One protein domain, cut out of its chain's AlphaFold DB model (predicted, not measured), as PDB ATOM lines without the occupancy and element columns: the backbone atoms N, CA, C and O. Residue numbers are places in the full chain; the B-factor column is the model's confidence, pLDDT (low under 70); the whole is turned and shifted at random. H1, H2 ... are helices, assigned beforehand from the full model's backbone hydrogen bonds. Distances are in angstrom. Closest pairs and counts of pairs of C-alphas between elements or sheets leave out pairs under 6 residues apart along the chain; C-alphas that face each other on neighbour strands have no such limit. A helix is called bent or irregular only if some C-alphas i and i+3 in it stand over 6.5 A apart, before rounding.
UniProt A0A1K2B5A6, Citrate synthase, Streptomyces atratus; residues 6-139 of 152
ATOM      1  N   GLU A   6      -3.773 -30.545 -14.602       91.56
ATOM      2  CA  GLU A   6      -3.736 -31.490 -13.481       91.56
ATOM      3  C   GLU A   6      -5.135 -31.974 -13.080       91.56
ATOM      4  O   GLU A   6      -5.351 -33.179 -12.927       91.56
ATOM      5  N   ALA A   7      -6.101 -31.055 -12.991       91.75
ATOM      6  CA  ALA A   7      -7.492 -31.383 -12.688       91.75
ATOM      7  C   ALA A   7      -8.093 -32.301 -13.765       91.75
ATOM      8  O   ALA A   7      -8.733 -33.306 -13.449       91.75
ATOM      9  N   LEU A   8      -7.819 -32.010 -15.039       94.75
ATOM     10  CA  LEU A   8      -8.237 -32.840 -16.165       94.75
ATOM     11  C   LEU A   8      -7.573 -34.222 -16.146       94.75
ATOM     12  O   LEU A   8      -8.237 -35.228 -16.390       94.75
ATOM     13  N   ALA A   9      -6.278 -34.298 -15.836       95.06
ATOM     14  CA  ALA A   9      -5.557 -35.563 -15.744       95.06
ATOM     15  C   ALA A   9      -6.052 -36.434 -14.578       95.06
ATOM     16  O   ALA A   9      -6.134 -37.656 -14.711       95.06
ATOM     17  N   ALA A  10      -6.384 -35.834 -13.432       95.75
ATOM     18  CA  ALA A  10      -7.008 -36.540 -12.315       95.75
ATOM     19  C   ALA A  10      -8.406 -37.056 -12.693       95.75
ATOM     20  O   ALA A  10      -8.698 -38.234 -12.492       95.75
ATOM     21  N   ALA A  11      -9.229 -36.205 -13.310       96.69
ATOM     22  CA  ALA A  11     -10.568 -36.565 -13.764       96.69
ATOM     23  C   ALA A  11     -10.553 -37.720 -14.777       96.69
ATOM     24  O   ALA A  11     -11.296 -38.681 -14.604       96.69
ATOM     25  N   ARG A  12      -9.675 -37.670 -15.789       96.31
ATOM     26  CA  ARG A  12      -9.524 -38.743 -16.790       96.31
ATOM     27  C   ARG A  12      -9.156 -40.074 -16.155       96.31
ATOM     28  O   ARG A  12      -9.875 -41.043 -16.343       96.31
ATOM     29  N   ARG A  13      -8.117 -40.099 -15.311       97.19
ATOM     30  CA  ARG A  13      -7.702 -41.324 -14.606       97.19
ATOM     31  C   ARG A  13      -8.837 -41.941 -13.792       97.19
ATOM     32  O   ARG A  13      -8.977 -43.158 -13.761       97.19
ATOM     33  N   ALA A  14      -9.643 -41.110 -13.139       97.38
ATOM     34  CA  ALA A  14     -10.765 -41.583 -12.343       97.38
ATOM     35  C   ALA A  14     -11.919 -42.114 -13.216       97.38
ATOM     36  O   ALA A  14     -12.530 -43.123 -12.873       97.38
ATOM     37  N   VAL A  15     -12.191 -41.480 -14.363       96.94
ATOM     38  CA  VAL A  15     -13.178 -41.961 -15.346       96.94
ATOM     39  C   VAL A  15     -12.731 -43.263 -16.014       96.94
ATOM     40  O   VAL A  15     -13.560 -44.149 -16.211       96.94
ATOM     41  N   ASP A  16     -11.444 -43.394 -16.333       95.38
ATOM     42  CA  ASP A  16     -10.863 -44.578 -16.978       95.38
ATOM     43  C   ASP A  16     -10.856 -45.802 -16.051       95.38
ATOM     44  O   ASP A  16     -10.868 -46.938 -16.517       95.38
ATOM     45  N   ALA A  17     -10.892 -45.586 -14.733       96.75
ATOM     46  CA  ALA A  17     -11.011 -46.653 -13.743       96.75
ATOM     47  C   ALA A  17     -12.432 -47.246 -13.643       96.75
ATOM     48  O   ALA A  17     -12.622 -48.273 -12.989       96.75
ATOM     49  N   LEU A  18     -13.441 -46.608 -14.252       95.69
ATOM     50  CA  LEU A  18     -14.824 -47.074 -14.181       95.69
ATOM     51  C   LEU A  18     -15.110 -48.211 -15.173       95.69
ATOM     52  O   LEU A  18     -14.611 -48.187 -16.303       95.69
ATOM     53  N   PRO A  19     -15.988 -49.170 -14.813       94.88
ATOM     54  CA  PRO A  19     -16.452 -50.194 -15.741       94.88
ATOM     55  C   PRO A  19     -17.008 -49.618 -17.054       94.88
ATOM     56  O   PRO A  19     -17.589 -48.532 -17.098       94.88
ATOM     57  N   ALA A  20     -16.905 -50.383 -18.144       89.06
ATOM     58  CA  ALA A  20     -17.378 -49.950 -19.464       89.06
ATOM     59  C   ALA A  20     -18.880 -49.591 -19.487       89.06
ATOM     60  O   ALA A  20     -19.284 -48.682 -20.205       89.06
ATOM     61  N   HIS A  21     -19.687 -50.254 -18.654       90.31
ATOM     62  CA  HIS A  21     -21.130 -50.026 -18.544       90.31
ATOM     63  C   HIS A  21     -21.512 -48.807 -17.685       90.31
ATOM     64  O   HIS A  21     -22.697 -48.502 -17.565       90.31
ATOM     65  N   SER A  22     -20.551 -48.103 -17.074       93.25
ATOM     66  CA  SER A  22     -20.842 -46.882 -16.318       93.25
ATOM     67  C   SER A  22     -21.334 -45.773 -17.247       93.25
ATOM     68  O   SER A  22     -20.660 -45.412 -18.220       93.25
ATOM     69  N   GLY A  23     -22.503 -45.216 -16.922       91.12
ATOM     70  CA  GLY A  23     -23.119 -44.129 -17.678       91.12
ATOM     71  C   GLY A  23     -22.405 -42.789 -17.487       91.12
ATOM     72  O   GLY A  23     -21.611 -42.604 -16.561       91.12
ATOM     73  N   SER A  24     -22.714 -41.817 -18.349       90.69
ATOM     74  CA  SER A  24     -22.076 -40.492 -18.332       90.69
ATOM     75  C   SER A  24     -22.239 -39.769 -16.994       90.69
ATOM     76  O   SER A  24     -21.294 -39.143 -16.526       90.69
ATOM     77  N   THR A  25     -23.390 -39.896 -16.330       91.88
ATOM     78  CA  THR A  25     -23.627 -39.270 -15.020       91.88
ATOM     79  C   THR A  25     -22.675 -39.796 -13.944       91.88
ATOM     80  O   THR A  25     -22.149 -39.009 -13.161       91.88
ATOM     81  N   ASP A  26     -22.400 -41.102 -13.916       94.88
ATOM     82  CA  ASP A  26     -21.472 -41.690 -12.941       94.88
ATOM     83  C   ASP A  26     -20.034 -41.257 -13.218       94.88
ATOM     84  O   ASP A  26     -19.306 -40.876 -12.298       94.88
ATOM     85  N   ARG A  27     -19.656 -41.204 -14.500       96.00
ATOM     86  CA  ARG A  27     -18.356 -40.678 -14.936       96.00
ATOM     87  C   ARG A  27     -18.177 -39.219 -14.520       96.00
ATOM     88  O   ARG A  27     -17.138 -38.873 -13.968       96.00
ATOM     89  N   LEU A  28     -19.199 -38.380 -14.702       94.94
ATOM     90  CA  LEU A  28     -19.167 -36.973 -14.290       94.94
ATOM     91  C   LEU A  28     -19.040 -36.812 -12.770       94.94
ATOM     92  O   LEU A  28     -18.266 -35.970 -12.318       94.94
ATOM     93  N   ARG A  29     -19.747 -37.631 -11.978       95.06
ATOM     94  CA  ARG A  29     -19.645 -37.623 -10.505       95.06
ATOM     95  C   ARG A  29     -18.236 -37.967 -10.026       95.06
ATOM     96  O   ARG A  29     -17.706 -37.303  -9.141       95.06
ATOM     97  N   VAL A  30     -17.614 -38.982 -10.615       97.31
ATOM     98  CA  VAL A  30     -16.249 -39.381 -10.249       97.31
ATOM     99  C   VAL A  30     -15.222 -38.353 -10.734       97.31
ATOM    100  O   VAL A  30     -14.313 -37.994  -9.984       97.31
ATOM    101  N   ALA A  31     -15.409 -37.802 -11.936       96.88
ATOM    102  CA  ALA A  31     -14.561 -36.747 -12.483       96.88
ATOM    103  C   ALA A  31     -14.550 -35.485 -11.607       96.88
ATOM    104  O   ALA A  31     -13.471 -34.960 -11.331       96.88
ATOM    105  N   VAL A  32     -15.716 -35.010 -11.138       95.75
ATOM    106  CA  VAL A  32     -15.782 -33.808 -10.285       95.75
ATOM    107  C   VAL A  32     -15.075 -34.022  -8.952       95.75
ATOM    108  O   VAL A  32     -14.339 -33.141  -8.515       95.75
ATOM    109  N   VAL A  33     -15.231 -35.198  -8.333       96.19
ATOM    110  CA  VAL A  33     -14.537 -35.527  -7.081       96.19
ATOM    111  C   VAL A  33     -13.029 -35.556  -7.307       96.19
ATOM    112  O   VAL A  33     -12.299 -34.891  -6.580       96.19
ATOM    113  N   ALA A  34     -12.553 -36.249  -8.345       96.62
ATOM    114  CA  ALA A  34     -11.127 -36.329  -8.649       96.62
ATOM    115  C   ALA A  34     -10.510 -34.947  -8.935       96.62
ATOM    116  O   ALA A  34      -9.486 -34.600  -8.345       96.62
ATOM    117  N   ALA A  35     -11.162 -34.133  -9.771       94.12
ATOM    118  CA  ALA A  35     -10.716 -32.774 -10.074       94.12
ATOM    119  C   ALA A  35     -10.663 -31.893  -8.814       94.12
ATOM    120  O   ALA A  35      -9.648 -31.248  -8.566       94.12
ATOM    121  N   ALA A  36     -11.710 -31.919  -7.981       92.12
ATOM    122  CA  ALA A  36     -11.763 -31.145  -6.741       92.12
ATOM    123  C   ALA A  36     -10.727 -31.607  -5.702       92.12
ATOM    124  O   ALA A  36     -10.166 -30.787  -4.977       92.12
ATOM    125  N   THR A  37     -10.441 -32.911  -5.619       92.38
ATOM    126  CA  THR A  37      -9.419 -33.431  -4.693       92.38
ATOM    127  C   THR A  37      -7.997 -33.050  -5.094       92.38
ATOM    128  O   THR A  37      -7.150 -32.890  -4.216       92.38
ATOM    129  N   GLY A  38      -7.740 -32.892  -6.396       87.88
ATOM    130  CA  GLY A  38      -6.446 -32.471  -6.926       87.88
ATOM    131  C   GLY A  38      -6.204 -30.962  -6.870       87.88
ATOM    132  O   GLY A  38      -5.070 -30.540  -7.064       87.88
ATOM    133  N   ASP A  39      -7.230 -30.149  -6.602       87.12
ATOM    134  CA  ASP A  39      -7.097 -28.693  -6.570       87.12
ATOM    135  C   ASP A  39      -6.369 -28.221  -5.286       87.12
ATOM    136  O   ASP A  39      -6.873 -28.413  -4.164       87.12
ATOM    137  N   PRO A  40      -5.184 -27.584  -5.404       86.00
ATOM    138  CA  PRO A  40      -4.474 -27.038  -4.250       86.00
ATOM    139  C   PRO A  40      -5.255 -25.911  -3.560       86.00
ATOM    140  O   PRO A  40      -5.086 -25.709  -2.356       86.00
ATOM    141  N   LEU A  41      -6.138 -25.219  -4.284       86.62
ATOM    142  CA  LEU A  41      -6.954 -24.111  -3.790       86.62
ATOM    143  C   LEU A  41      -8.363 -24.539  -3.358       86.62
ATOM    144  O   LEU A  41      -9.182 -23.684  -3.044       86.62
ATOM    145  N   ARG A  42      -8.649 -25.844  -3.236       83.06
ATOM    146  CA  ARG A  42      -9.990 -26.376  -2.892       83.06
ATOM    147  C   ARG A  42     -10.612 -25.857  -1.586       83.06
ATOM    148  O   ARG A  42     -11.798 -26.068  -1.345       83.06
ATOM    149  N   PHE A  43      -9.815 -25.241  -0.714       88.06
ATOM    150  CA  PHE A  43     -10.267 -24.642   0.548       88.06
ATOM    151  C   PHE A  43     -10.302 -23.111   0.521       88.06
ATOM    152  O   PHE A  43     -10.732 -22.501   1.500       88.06
ATOM    153  N   ASP A  44      -9.846 -22.481  -0.561       89.19
ATOM    154  CA  ASP A  44      -9.984 -21.046  -0.755       89.19
ATOM    155  C   ASP A  44     -11.420 -20.739  -1.194       89.19
ATOM    156  O   ASP A  44     -11.868 -21.095  -2.282       89.19
ATOM    157  N   LEU A  45     -12.159 -20.088  -0.299       89.06
ATOM    158  CA  LEU A  45     -13.559 -19.721  -0.500       89.06
ATOM    159  C   LEU A  45     -13.724 -18.248  -0.873       89.06
ATOM    160  O   LEU A  45     -14.827 -17.700  -0.789       89.06
ATOM    161  N   SER A  46     -12.633 -17.578  -1.248       90.69
ATOM    162  CA  SER A  46     -12.717 -16.250  -1.831       90.69
ATOM    163  C   SER A  46     -13.575 -16.295  -3.095       90.69
ATOM    164  O   SER A  46     -13.603 -17.273  -3.848       90.69
ATOM    165  N   ARG A  47     -14.294 -15.200  -3.353       91.19
ATOM    166  CA  ARG A  47     -15.129 -15.068  -4.552       91.19
ATOM    167  C   ARG A  47     -14.335 -15.359  -5.828       91.19
ATOM    168  O   ARG A  47     -14.874 -15.946  -6.758       91.19
ATOM    169  N   GLU A  48     -13.079 -14.930  -5.874       92.00
ATOM    170  CA  GLU A  48     -12.208 -15.123  -7.027       92.00
ATOM    171  C   GLU A  48     -11.860 -16.598  -7.246       92.00
ATOM    172  O   GLU A  48     -12.072 -17.097  -8.353       92.00
ATOM    173  N   ALA A  49     -11.440 -17.314  -6.197       90.25
ATOM    174  CA  ALA A  49     -11.138 -18.742  -6.270       90.25
ATOM    175  C   ALA A  49     -12.366 -19.563  -6.694       90.25
ATOM    176  O   ALA A  49     -12.283 -20.381  -7.611       90.25
ATOM    177  N   VAL A  50     -13.539 -19.274  -6.118       90.69
ATOM    178  CA  VAL A  50     -14.796 -19.953  -6.476       90.69
ATOM    179  C   VAL A  50     -15.176 -19.701  -7.939       90.69
ATOM    180  O   VAL A  50     -15.556 -20.634  -8.646       90.69
ATOM    181  N   LEU A  51     -15.057 -18.461  -8.428       91.56
ATOM    182  CA  LEU A  51     -15.340 -18.143  -9.831       91.56
ATOM    183  C   LEU A  51     -14.331 -18.798 -10.782       91.56
ATOM    184  O   LEU A  51     -14.725 -19.253 -11.858       91.56
ATOM    185  N   ALA A  52     -13.052 -18.862 -10.408       90.31
ATOM    186  CA  ALA A  52     -12.023 -19.541 -11.191       90.31
ATOM    187  C   ALA A  52     -12.296 -21.051 -11.278       90.31
ATOM    188  O   ALA A  52     -12.349 -21.600 -12.383       90.31
ATOM    189  N   ALA A  53     -12.574 -21.694 -10.139       89.94
ATOM    190  CA  ALA A  53     -12.941 -23.103 -10.067       89.94
ATOM    191  C   ALA A  53     -14.192 -23.394 -10.913       89.94
ATOM    192  O   ALA A  53     -14.152 -24.260 -11.789       89.94
ATOM    193  N   ALA A  54     -15.262 -22.608 -10.750       89.06
ATOM    194  CA  ALA A  54     -16.504 -22.766 -11.509       89.06
ATOM    195  C   ALA A  54     -16.293 -22.644 -13.029       89.06
ATOM    196  O   ALA A  54     -16.786 -23.478 -13.789       89.06
ATOM    197  N   ARG A  55     -15.509 -21.653 -13.482       90.06
ATOM    198  CA  ARG A  55     -15.174 -21.470 -14.909       90.06
ATOM    199  C   ARG A  55     -14.382 -22.640 -15.486       90.06
ATOM    200  O   ARG A  55     -14.503 -22.933 -16.672       90.06
ATOM    201  N   SER A  56     -13.559 -23.284 -14.664       91.25
ATOM    202  CA  SER A  56     -12.714 -24.405 -15.078       91.25
ATOM    203  C   SER A  56     -13.430 -25.758 -15.052       91.25
ATOM    204  O   SER A  56     -13.018 -26.692 -15.745       91.25
ATOM    205  N   LEU A  57     -14.508 -25.876 -14.273       91.62
ATOM    206  CA  LEU A  57     -15.136 -27.156 -13.976       91.62
ATOM    207  C   LEU A  57     -15.782 -27.783 -15.215       91.62
ATOM    208  O   LEU A  57     -15.488 -28.926 -15.550       91.62
ATOM    209  N   VAL A  58     -16.620 -27.032 -15.928       91.31
ATOM    210  CA  VAL A  58     -17.334 -27.528 -17.116       91.31
ATOM    211  C   VAL A  58     -16.382 -28.068 -18.199       91.31
ATOM    212  O   VAL A  58     -16.548 -29.228 -18.585       91.31
ATOM    213  N   PRO A  59     -15.352 -27.326 -18.666       92.00
ATOM    214  CA  PRO A  59     -14.419 -27.866 -19.656       92.00
ATOM    215  C   PRO A  59     -13.600 -29.050 -19.119       92.00
ATOM    216  O   PRO A  59     -13.258 -29.948 -19.886       92.00
ATOM    217  N   THR A  60     -13.322 -29.101 -17.811       94.44
ATOM    218  CA  THR A  60     -12.652 -30.256 -17.185       94.44
ATOM    219  C   THR A  60     -13.519 -31.509 -17.273       94.44
ATOM    220  O   THR A  60     -13.040 -32.566 -17.680       94.44
ATOM    221  N   LEU A  61     -14.805 -31.386 -16.948       94.12
ATOM    222  CA  LEU A  61     -15.755 -32.494 -16.993       94.12
ATOM    223  C   LEU A  61     -15.986 -32.999 -18.422       94.12
ATOM    224  O   LEU A  61     -15.913 -34.203 -18.657       94.12
ATOM    225  N   VAL A  62     -16.187 -32.098 -19.389       94.06
ATOM    226  CA  VAL A  62     -16.331 -32.475 -20.808       94.06
ATOM    227  C   VAL A  62     -15.055 -33.139 -21.333       94.06
ATOM    228  O   VAL A  62     -15.119 -34.169 -22.006       94.06
ATOM    229  N   GLY A  63     -13.884 -32.607 -20.973       93.88
ATOM    230  CA  GLY A  63     -12.591 -33.165 -21.365       93.88
ATOM    231  C   GLY A  63     -12.274 -34.540 -20.760       93.88
ATOM    232  O   GLY A  63     -11.404 -35.239 -21.296       93.88
ATOM    233  N   ALA A  64     -12.946 -34.917 -19.667       95.44
ATOM    234  CA  ALA A  64     -12.783 -36.199 -18.982       95.44
ATOM    235  C   ALA A  64     -13.710 -37.304 -19.512       95.44
ATOM    236  O   ALA A  64     -13.450 -38.479 -19.266       95.44
ATOM    237  N   LEU A  65     -14.777 -36.961 -20.241       93.69
ATOM    238  CA  LEU A  65     -15.675 -37.961 -20.816       93.69
ATOM    239  C   LEU A  65     -14.982 -38.764 -21.929       93.69
ATOM    240  O   LEU A  65     -14.197 -38.196 -22.698       93.69
ATOM    241  N   PRO A  66     -15.284 -40.064 -22.082       91.81
ATOM    242  CA  PRO A  66     -14.822 -40.842 -23.223       91.81
ATOM    243  C   PRO A  66     -15.519 -40.383 -24.509       91.81
ATOM    244  O   PRO A  66     -16.633 -39.866 -24.487       91.81
ATOM    245  N   VAL A  67     -14.842 -40.555 -25.640       89.81
ATOM    246  CA  VAL A  67     -15.447 -40.355 -26.965       89.81
ATOM    247  C   VAL A  67     -16.519 -41.427 -27.192       89.81
ATOM    248  O   VAL A  67     -16.346 -42.571 -26.768       89.81
ATOM    249  N   ALA A  68     -17.631 -41.056 -27.830       84.06
ATOM    250  CA  ALA A  68     -18.685 -41.993 -28.192       84.06
ATOM    251  C   ALA A  68     -18.126 -43.079 -29.123       84.06
ATOM    252  O   ALA A  68     -17.305 -42.808 -30.002       84.06
ATOM    253  N   ALA A  69     -18.574 -44.323 -28.937       75.44
ATOM    254  CA  ALA A  69     -18.120 -45.438 -29.759       75.44
ATOM    255  C   ALA A  69     -18.375 -45.147 -31.249       75.44
ATOM    256  O   ALA A  69     -19.505 -44.867 -31.646       75.44
ATOM    257  N   GLY A  70     -17.316 -45.207 -32.060       69.75
ATOM    258  CA  GLY A  70     -17.374 -44.957 -33.502       69.75
ATOM    259  C   GLY A  70     -17.210 -43.497 -33.932       69.75
ATOM    260  O   GLY A  70     -17.264 -43.240 -35.132       69.75
ATOM    261  N   ALA A  71     -16.998 -42.544 -33.016       70.62
ATOM    262  CA  ALA A  71     -16.709 -41.172 -33.428       70.62
ATOM    263  C   ALA A  71     -15.292 -41.048 -34.020       70.62
ATOM    264  O   ALA A  71     -14.359 -41.679 -33.510       70.62
ATOM    265  N   PRO A  72     -15.104 -40.226 -35.069       60.88
ATOM    266  CA  PRO A  72     -13.782 -39.960 -35.619       60.88
ATOM    267  C   PRO A  72     -12.882 -39.313 -34.555       60.88
ATOM    268  O   PRO A  72     -13.306 -38.410 -33.828       60.88
ATOM    269  N   SER A  73     -11.637 -39.789 -34.439       54.44
ATOM    270  CA  SER A  73     -10.629 -39.149 -33.585       54.44
ATOM    271  C   SER A  73     -10.402 -37.725 -34.093       54.44
ATOM    272  O   SER A  73     -10.226 -37.533 -35.293       54.44
ATOM    273  N   ALA A  74     -10.449 -36.739 -33.195       54.25
ATOM    274  CA  ALA A  74     -10.458 -35.301 -33.489       54.25
ATOM    275  C   ALA A  74      -9.112 -34.758 -34.023       54.25
ATOM    276  O   ALA A  74      -8.583 -33.783 -33.492       54.25
ATOM    277  N   ALA A  75      -8.527 -35.414 -35.026       42.97
ATOM    278  CA  ALA A  75      -7.262 -35.026 -35.636       42.97
ATOM    279  C   ALA A  75      -7.426 -34.103 -36.855       42.97
ATOM    280  O   ALA A  75      -6.514 -33.328 -37.115       42.97
ATOM    281  N   ASP A  76      -8.575 -34.092 -37.535       37.84
ATOM    282  CA  ASP A  76      -8.728 -33.341 -38.787       37.84
ATOM    283  C   ASP A  76      -9.930 -32.391 -38.727       37.84
ATOM    284  O   ASP A  76     -11.079 -32.826 -38.673       37.84
ATOM    285  N   GLY A  77      -9.659 -31.083 -38.735       42.56
ATOM    286  CA  GLY A  77     -10.681 -30.049 -38.931       42.56
ATOM    287  C   GLY A  77     -10.748 -28.982 -37.840       42.56
ATOM    288  O   GLY A  77     -11.810 -28.748 -37.272       42.56
ATOM    289  N   THR A  78      -9.630 -28.312 -37.544       44.38
ATOM    290  CA  THR A  78      -9.690 -26.998 -36.878       44.38
ATOM    291  C   THR A  78      -9.741 -25.925 -37.960       44.38
ATOM    292  O   THR A  78      -8.713 -25.357 -38.313       44.38
ATOM    293  N   GLU A  79     -10.922 -25.668 -38.519       44.59
ATOM    294  CA  GLU A  79     -11.167 -24.382 -39.174       44.59
ATOM    295  C   GLU A  79     -11.585 -23.381 -38.091       44.59
ATOM    296  O   GLU A  79     -12.503 -23.619 -37.298       44.59
ATOM    297  N   GLU A  80     -10.814 -22.298 -37.988       47.62
ATOM    298  CA  GLU A  80     -10.988 -21.220 -37.020       47.62
ATOM    299  C   GLU A  80     -12.356 -20.554 -37.211       47.62
ATOM    300  O   GLU A  80     -12.591 -19.793 -38.145       47.62
ATOM    301  N   ALA A  81     -13.275 -20.848 -36.300       51.59
ATOM    302  CA  ALA A  81     -14.611 -20.271 -36.240       51.59
ATOM    303  C   ALA A  81     -14.824 -19.648 -34.844       51.59
ATOM    304  O   ALA A  81     -14.127 -20.031 -33.899       51.59
ATOM    305  N   PRO A  82     -15.720 -18.650 -34.724       45.31
ATOM    306  CA  PRO A  82     -15.574 -17.507 -33.824       45.31
ATOM    307  C   PRO A  82     -15.399 -17.905 -32.357       45.31
ATOM    308  O   PRO A  82     -16.043 -18.821 -31.853       45.31
ATOM    309  N   ASP A  83     -14.509 -17.178 -31.682       52.47
ATOM    310  CA  ASP A  83     -13.939 -17.493 -30.369       52.47
ATOM    311  C   ASP A  83     -14.900 -17.230 -29.190       52.47
ATOM    312  O   ASP A  83     -14.546 -16.625 -28.177       52.47
ATOM    313  N   THR A  84     -16.158 -17.664 -29.304       61.97
ATOM    314  CA  THR A  84     -17.067 -17.698 -28.158       61.97
ATOM    315  C   THR A  84     -16.841 -18.984 -27.370       61.97
ATOM    316  O   THR A  84     -16.746 -20.094 -27.899       61.97
ATOM    317  N   SER A  85     -16.743 -18.845 -26.045       66.31
ATOM    318  CA  SER A  85     -16.480 -19.979 -25.151       66.31
ATOM    319  C   SER A  85     -17.552 -21.080 -25.238       66.31
ATOM    320  O   SER A  85     -17.243 -22.222 -24.901       66.31
ATOM    321  N   GLY A  86     -18.777 -20.742 -25.665       68.69
ATOM    322  CA  GLY A  86     -19.890 -21.676 -25.867       68.69
ATOM    323  C   GLY A  86     -19.668 -22.600 -27.065       68.69
ATOM    324  O   GLY A  86     -19.560 -23.814 -26.887       68.69
ATOM    325  N   ALA A  87     -19.444 -22.033 -28.257       75.75
ATOM    326  CA  ALA A  87     -19.191 -22.802 -29.478       75.75
ATOM    327  C   ALA A  87     -18.007 -23.774 -29.318       75.75
ATOM    328  O   ALA A  87     -18.071 -24.935 -29.731       75.75
ATOM    329  N   ARG A  88     -16.943 -23.343 -28.623       84.12
ATOM    330  CA  ARG A  88     -15.801 -24.209 -28.293       84.12
ATOM    331  C   ARG A  88     -16.209 -25.405 -27.420       84.12
ATOM    332  O   ARG A  88     -15.725 -26.513 -27.646       84.12
ATOM    333  N   LEU A  89     -17.080 -25.198 -26.432       89.12
ATOM    334  CA  LEU A  89     -17.564 -26.263 -25.552       89.12
ATOM    335  C   LEU A  89     -18.481 -27.240 -26.300       89.12
ATOM    336  O   LEU A  89     -18.319 -28.450 -26.151       89.12
ATOM    337  N   ALA A  90     -19.392 -26.732 -27.134       92.00
ATOM    338  CA  ALA A  90     -20.273 -27.553 -27.963       92.00
ATOM    339  C   ALA A  90     -19.470 -28.480 -28.891       92.00
ATOM    340  O   ALA A  90     -19.721 -29.687 -28.923       92.00
ATOM    341  N   ARG A  91     -18.427 -27.962 -29.557       91.19
ATOM    342  CA  ARG A  91     -17.521 -28.781 -30.384       91.19
ATOM    343  C   ARG A  91     -16.774 -29.845 -29.582       91.19
ATOM    344  O   ARG A  91     -16.638 -30.970 -30.049       91.19
ATOM    345  N   GLN A  92     -16.311 -29.522 -28.373       91.25
ATOM    346  CA  GLN A  92     -15.644 -30.500 -27.502       91.25
ATOM    347  C   GLN A  92     -16.596 -31.602 -27.019       91.25
ATOM    348  O   GLN A  92     -16.177 -32.749 -26.852       91.25
ATOM    349  N   LEU A  93     -17.864 -31.259 -26.788       92.81
ATOM    350  CA  LEU A  93     -18.881 -32.183 -26.303       92.81
ATOM    351  C   LEU A  93     -19.427 -33.088 -27.415       92.81
ATOM    352  O   LEU A  93     -19.715 -34.252 -27.150       92.81
ATOM    353  N   TRP A  94     -19.529 -32.595 -28.651       94.50
ATOM    354  CA  TRP A  94     -20.080 -33.333 -29.792       94.50
ATOM    355  C   TRP A  94     -19.563 -34.779 -29.943       94.50
ATOM    356  O   TRP A  94     -20.382 -35.701 -29.892       94.50
ATOM    357  N   PRO A  95     -18.239 -35.041 -30.018       92.94
ATOM    358  CA  PRO A  95     -17.724 -36.404 -30.161       92.94
ATOM    359  C   PRO A  95     -17.959 -37.276 -28.918       92.94
ATOM    360  O   PRO A  95     -17.781 -38.488 -28.974       92.94
ATOM    361  N   LYS A  96     -18.337 -36.695 -27.772       91.94
ATOM    362  CA  LYS A  96     -18.730 -37.436 -26.560       91.94
ATOM    363  C   LYS A  96     -20.189 -37.896 -26.620       91.94
ATOM    364  O   LYS A  96     -20.552 -38.841 -25.929       91.94
ATOM    365  N   LEU A  97     -21.016 -37.228 -27.425       91.94
ATOM    366  CA  LEU A  97     -22.448 -37.503 -27.561       91.94
ATOM    367  C   LEU A  97     -22.765 -38.419 -28.743       91.94
ATOM    368  O   LEU A  97     -23.707 -39.205 -28.671       91.94
ATOM    369  N   THR A  98     -22.021 -38.306 -29.844       90.56
ATOM    370  CA  THR A  98     -22.346 -39.012 -31.085       90.56
ATOM    371  C   THR A  98     -21.115 -39.333 -31.926       90.56
ATOM    372  O   THR A  98     -20.093 -38.656 -31.850       90.56
ATOM    373  N   ALA A  99     -21.244 -40.367 -32.760       89.06
ATOM    374  CA  ALA A  99     -20.265 -40.733 -33.778       89.06
ATOM    375  C   ALA A  99     -20.379 -39.908 -35.072       89.06
ATOM    376  O   ALA A  99     -19.530 -40.015 -35.955       89.06
ATOM    377  N   ARG A 100     -21.443 -39.106 -35.216       88.50
ATOM    378  CA  ARG A 100     -21.677 -38.292 -36.414       88.50
ATOM    379  C   ARG A 100     -20.593 -37.215 -36.560       88.50
ATOM    380  O   ARG A 100     -20.193 -36.645 -35.544       88.50
ATOM    381  N   PRO A 101     -20.151 -36.885 -37.788       86.19
ATOM    382  CA  PRO A 101     -19.283 -35.731 -38.001       86.19
ATOM    383  C   PRO A 101     -19.978 -34.453 -37.511       86.19
ATOM    384  O   PRO A 101     -21.202 -34.339 -37.594       86.19
ATOM    385  N   ALA A 102     -19.201 -33.525 -36.956       87.25
ATOM    386  CA  ALA A 102     -19.707 -32.249 -36.472       87.25
ATOM    387  C   ALA A 102     -19.854 -31.276 -37.649       87.25
ATOM    388  O   ALA A 102     -18.856 -30.754 -38.138       87.25
ATOM    389  N   ASP A 103     -21.081 -31.040 -38.110       89.06
ATOM    390  CA  ASP A 103     -21.386 -29.933 -39.018       89.06
ATOM    391  C   ASP A 103     -21.723 -28.654 -38.232       89.06
ATOM    392  O   ASP A 103     -22.215 -28.708 -37.102       89.06
ATOM    393  N   GLU A 104     -21.449 -27.491 -38.827       89.81
ATOM    394  CA  GLU A 104     -21.609 -26.194 -38.156       89.81
ATOM    395  C   GLU A 104     -23.056 -25.922 -37.681       89.81
ATOM    396  O   GLU A 104     -23.218 -25.504 -36.530       89.81
ATOM    397  N   PRO A 105     -24.123 -26.217 -38.460       92.25
ATOM    398  CA  PRO A 105     -25.502 -26.107 -37.974       92.25
ATOM    399  C   PRO A 105     -25.780 -26.959 -36.733       92.25
ATOM    400  O   PRO A 105     -26.414 -26.489 -35.785       92.25
ATOM    401  N   SER A 106     -25.292 -28.200 -36.711       91.38
ATOM    402  CA  SER A 106     -25.467 -29.099 -35.572       91.38
ATOM    403  C   SER A 106     -24.733 -28.620 -34.317       91.38
ATOM    404  O   SER A 106     -25.277 -28.690 -33.212       91.38
ATOM    405  N   VAL A 107     -23.513 -28.097 -34.470       92.44
ATOM    406  CA  VAL A 107     -22.747 -27.501 -33.364       92.44
ATOM    407  C   VAL A 107     -23.449 -26.253 -32.827       92.44
ATOM    408  O   VAL A 107     -23.569 -26.108 -31.611       92.44
ATOM    409  N   ALA A 108     -23.958 -25.384 -33.704       91.75
ATOM    410  CA  ALA A 108     -24.702 -24.191 -33.306       91.75
ATOM    411  C   ALA A 108     -26.007 -24.544 -32.570       91.75
ATOM    412  O   ALA A 108     -26.342 -23.921 -31.562       91.75
ATOM    413  N   ALA A 109     -26.717 -25.583 -33.020       93.69
ATOM    414  CA  ALA A 109     -27.899 -26.091 -32.331       93.69
ATOM    415  C   ALA A 109     -27.558 -26.648 -30.937       93.69
ATOM    416  O   ALA A 109     -28.296 -26.402 -29.982       93.69
ATOM    417  N   LEU A 110     -26.433 -27.361 -30.801       93.19
ATOM    418  CA  LEU A 110     -25.956 -27.846 -29.506       93.19
ATOM    419  C   LEU A 110     -25.577 -26.691 -28.567       93.19
ATOM    420  O   LEU A 110     -25.951 -26.723 -27.398       93.19
ATOM    421  N   ASP A 111     -24.881 -25.667 -29.061       92.38
ATOM    422  CA  ASP A 111     -24.539 -24.474 -28.273       92.38
ATOM    423  C   ASP A 111     -25.796 -23.743 -27.772       92.38
ATOM    424  O   ASP A 111     -25.928 -23.460 -26.579       92.38
ATOM    425  N   ALA A 112     -26.782 -23.538 -28.651       92.25
ATOM    426  CA  ALA A 112     -28.063 -22.943 -28.278       92.25
ATOM    427  C   ALA A 112     -28.820 -23.794 -27.244       92.25
ATOM    428  O   ALA A 112     -29.364 -23.259 -26.278       92.25
ATOM    429  N   ALA A 113     -28.823 -25.121 -27.398       91.44
ATOM    430  CA  ALA A 113     -29.429 -26.024 -26.424       91.44
ATOM    431  C   ALA A 113     -28.738 -25.938 -25.052       91.44
ATOM    432  O   ALA A 113     -29.419 -25.890 -24.029       91.44
ATOM    433  N   LEU A 114     -27.402 -25.867 -25.011       89.56
ATOM    434  CA  LEU A 114     -26.649 -25.668 -23.768       89.56
ATOM    435  C   LEU A 114     -27.005 -24.331 -23.102       89.56
ATOM    436  O   LEU A 114     -27.214 -24.303 -21.889       89.56
ATOM    437  N   ALA A 115     -27.137 -23.252 -23.878       88.81
ATOM    438  CA  ALA A 115     -27.565 -21.950 -23.368       88.81
ATOM    439  C   ALA A 115     -28.987 -21.991 -22.781       88.81
ATOM    440  O   ALA A 115     -29.219 -21.447 -21.703       88.81
ATOM    441  N   LEU A 116     -29.922 -22.683 -23.442       88.69
ATOM    442  CA  LEU A 116     -31.298 -22.849 -22.959       88.69
ATOM    443  C   LEU A 116     -31.391 -23.698 -21.680       88.69
ATOM    444  O   LEU A 116     -32.280 -23.479 -20.863       88.69
ATOM    445  N   LEU A 117     -30.488 -24.665 -21.491       84.25
ATOM    446  CA  LEU A 117     -30.501 -25.575 -20.338       84.25
ATOM    447  C   LEU A 117     -29.838 -25.002 -19.076       84.25
ATOM    448  O   LEU A 117     -30.070 -25.535 -17.987       84.25
ATOM    449  N   ILE A 118     -29.012 -23.956 -19.203       80.94
ATOM    450  CA  ILE A 118     -28.229 -23.390 -18.090       80.94
ATOM    451  C   ILE A 118     -29.109 -22.891 -16.939       80.94
ATOM    452  O   ILE A 118     -28.688 -22.983 -15.788       80.94
ATOM    453  N   ASP A 119     -30.315 -22.409 -17.236       69.75
ATOM    454  CA  ASP A 119     -31.124 -21.651 -16.279       69.75
ATOM    455  C   ASP A 119     -32.553 -22.201 -16.153       69.75
ATOM    456  O   ASP A 119     -33.527 -21.453 -16.084       69.75
ATOM    457  N   HIS A 120     -32.710 -23.532 -16.134       64.25
ATOM    458  CA  HIS A 120     -34.006 -24.082 -15.739       64.25
ATOM    459  C   HIS A 120     -34.192 -23.946 -14.215       64.25
ATOM    460  O   HIS A 120     -33.387 -24.424 -13.408       64.25
ATOM    461  N   ASP A 121     -35.248 -23.211 -13.870       51.72
ATOM    462  CA  ASP A 121     -35.621 -22.696 -12.555       51.72
ATOM    463  C   ASP A 121     -35.471 -23.730 -11.425       51.72
ATOM    464  O   ASP A 121     -35.917 -24.867 -11.560       51.72
ATOM    465  N   LEU A 122     -34.805 -23.335 -10.328       47.47
ATOM    466  CA  LEU A 122     -34.620 -24.079  -9.066       47.47
ATOM    467  C   LEU A 122     -34.723 -25.614  -9.166       47.47
ATOM    468  O   LEU A 122     -35.438 -26.268  -8.404       47.47
ATOM    469  N   ALA A 123     -33.939 -26.208 -10.062       68.19
ATOM    470  CA  ALA A 123     -33.771 -27.649 -10.095       68.19
ATOM    471  C   ALA A 123     -33.337 -28.157  -8.707       68.19
ATOM    472  O   ALA A 123     -32.574 -27.492  -7.996       68.19
ATOM    473  N   ALA A 124     -33.771 -29.356  -8.309       71.44
ATOM    474  CA  ALA A 124     -33.371 -29.970  -7.036       71.44
ATOM    475  C   ALA A 124     -31.836 -29.983  -6.834       71.44
ATOM    476  O   ALA A 124     -31.351 -29.887  -5.706       71.44
ATOM    477  N   SER A 125     -31.065 -30.024  -7.927       77.81
ATOM    478  CA  SER A 125     -29.604 -29.884  -7.946       77.81
ATOM    479  C   SER A 125     -29.109 -28.515  -7.462       77.81
ATOM    480  O   SER A 125     -28.119 -28.455  -6.733       77.81
ATOM    481  N   THR A 126     -29.797 -27.422  -7.789       83.44
ATOM    482  CA  THR A 126     -29.457 -26.065  -7.331       83.44
ATOM    483  C   THR A 126     -29.688 -25.923  -5.831       83.44
ATOM    484  O   THR A 126     -28.847 -25.370  -5.119       83.44
ATOM    485  N   LEU A 127     -30.801 -26.463  -5.323       80.69
ATOM    486  CA  LEU A 127     -31.057 -26.502  -3.884       80.69
ATOM    487  C   LEU A 127     -30.001 -27.348  -3.163       80.69
ATOM    488  O   LEU A 127     -29.428 -26.890  -2.175       80.69
ATOM    489  N   ALA A 128     -29.691 -28.538  -3.683       84.25
ATOM    490  CA  ALA A 128     -28.654 -29.405  -3.131       84.25
ATOM    491  C   ALA A 128     -27.282 -28.710  -3.089       84.25
ATOM    492  O   ALA A 128     -26.600 -28.764  -2.066       84.25
ATOM    493  N   ALA A 129     -26.905 -27.988  -4.150       85.94
ATOM    494  CA  ALA A 129     -25.667 -27.214  -4.192       85.94
ATOM    495  C   ALA A 129     -25.641 -26.104  -3.126       85.94
ATOM    496  O   ALA A 129     -24.644 -25.948  -2.422       85.94
ATOM    497  N   ARG A 130     -26.746 -25.364  -2.946       85.94
ATOM    498  CA  ARG A 130     -26.860 -24.324  -1.904       85.94
ATOM    499  C   ARG A 130     -26.770 -24.900  -0.492       85.94
ATOM    500  O   ARG A 130     -26.117 -24.307   0.370       85.94
ATOM    501  N   VAL A 131     -27.407 -26.047  -0.250       88.00
ATOM    502  CA  VAL A 131     -27.327 -26.761   1.034       88.00
ATOM    503  C   VAL A 131     -25.895 -27.227   1.294       88.00
ATOM    504  O   VAL A 131     -25.361 -26.952   2.367       88.00
ATOM    505  N   ALA A 132     -25.237 -27.841   0.308       85.38
ATOM    506  CA  ALA A 132     -23.845 -28.273   0.420       85.38
ATOM    507  C   ALA A 132     -22.893 -27.099   0.708       85.38
ATOM    508  O   ALA A 132     -22.064 -27.183   1.612       85.38
ATOM    509  N   ALA A 133     -23.059 -25.967   0.015       84.19
ATOM    510  CA  ALA A 133     -22.274 -24.752   0.248       84.19
ATOM    511  C   ALA A 133     -22.532 -24.118   1.629       84.19
ATOM    512  O   ALA A 133     -21.696 -23.390   2.161       84.19
ATOM    513  N   SER A 134     -23.689 -24.397   2.231       81.56
ATOM    514  CA  SER A 134     -24.038 -23.916   3.569       81.56
ATOM    515  C   SER A 134     -23.475 -24.790   4.696       81.56
ATOM    516  O   SER A 134     -23.590 -24.412   5.863       81.56
ATOM    517  N   ALA A 135     -22.866 -25.937   4.381       75.50
ATOM    518  CA  ALA A 135     -22.338 -26.852   5.382       75.50
ATOM    519  C   ALA A 135     -21.098 -26.273   6.104       75.50
ATOM    520  O   ALA A 135     -20.266 -25.612   5.479       75.50
ATOM    521  N   PRO A 136     -20.909 -26.551   7.409       54.78
ATOM    522  CA  PRO A 136     -19.798 -26.009   8.203       54.78
ATOM    523  C   PRO A 136     -18.395 -26.316   7.652       54.78
ATOM    524  O   PRO A 136     -17.514 -25.461   7.718       54.78
ATOM    525  N   GLY A 137     -18.192 -27.488   7.035       59.72
ATOM    526  CA  GLY A 137     -16.925 -27.850   6.381       59.72
ATOM    527  C   GLY A 137     -16.553 -26.937   5.203       59.72
ATOM    528  O   GLY A 137     -15.374 -26.726   4.944       59.72
ATOM    529  N   ALA A 138     -17.548 -26.315   4.563       55.72
ATOM    530  CA  ALA A 138     -17.384 -25.298   3.527       55.72
ATOM    531  C   ALA A 138     -17.365 -23.864   4.092       55.72
ATOM    532  O   ALA A 138     -17.422 -22.917   3.328       55.72
ATOM    533  N   ARG A 139     -17.327 -23.660   5.417       50.19
ATOM    534  CA  ARG A 139     -17.293 -22.325   6.057       50.19
ATOM    535  C   ARG A 139     -16.047 -22.097   6.917       50.19
ATOM    536  O   ARG A 139     -15.715 -20.954   7.232       50.19
TER     537      ARG A 139
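Overview. This is residues 6 to 139 of the 152 residues of the protein "Citrate synthase" of Streptomyces atratus (UniProt A0A1K2B5A6). H1 and H2 form a helical hairpin that packs on the last part of H3; H4 packs on that part of H3 too, and H5 crosses H4. Residues 116 to 136, with H6, stick out as an arm. The printed part has 134 residues, with six named helices, H1 to H6 in order, and no named strand; it is all helix. It is compact, with a radius of gyration of the C-alphas of 16.4 A and spans of 47 by 32 by 27 A.

Arrangement. H1, residues 6 to 16, and H2, residues 24 to 38, are a hairpin and touch at Ala 11 and Ala 31, their closest C-alphas, 4.2 A apart, at a steep tilt of 39 degrees, opposite ways. H3, residues 47 to 64, is the hub. With residues 60 to 64 alone it touches H1, closest C-alphas Arg 12 and Ala 64, 4.7 A. With residues 57 to 64 alone it touches H2, closest C-alphas Leu 28 and Leu 61, 6.2 A. With residues 59 to 63 alone it touches H4, residues 85 to 97, closest C-alphas Val 62 and Leu 93, 6.1 A, at a shallow tilt of 34 degrees, only just short of steep. H5, residues 104 to 117, touches H4 about perpendicular, at 77 degrees, closest C-alphas Ala 90 and Asp 111, 5.3 A. H6, residues 124 to 133, touches no helix. Every O i to N i+4 pair is within hydrogen-bond range in H1, H2, H5 and H6; in H3 12 of 14 are, in H4 7 of 9.

Along the chain. H1 begins at C-alpha 6 (-3.736, -31.490, -13.481) and is 15.3 A long; H2 is 20.9 A, H3 25.7 A, H4 18.7 A, H5 19.9 A and H6 14.3 A, ending at C-alpha 133 (-22.274, -24.752, 0.248). H3 has a kink of 32 degrees near residue 58. H3 and H4 are irregular, but only just: C-alphas 55 and 58 are 6.8 A apart, as are C-alphas 92 and 95.

Size, cuts and confidence. The C-alphas farthest apart, of Asp 76 and Pro 136, are 48.8 A apart. The printed part has no cut. The link from H3 to H4, residues 65 to 84, is long. Confidence is under 70 at residue 70 and residues 72 to 86, 119 to 123 and 136 to 139.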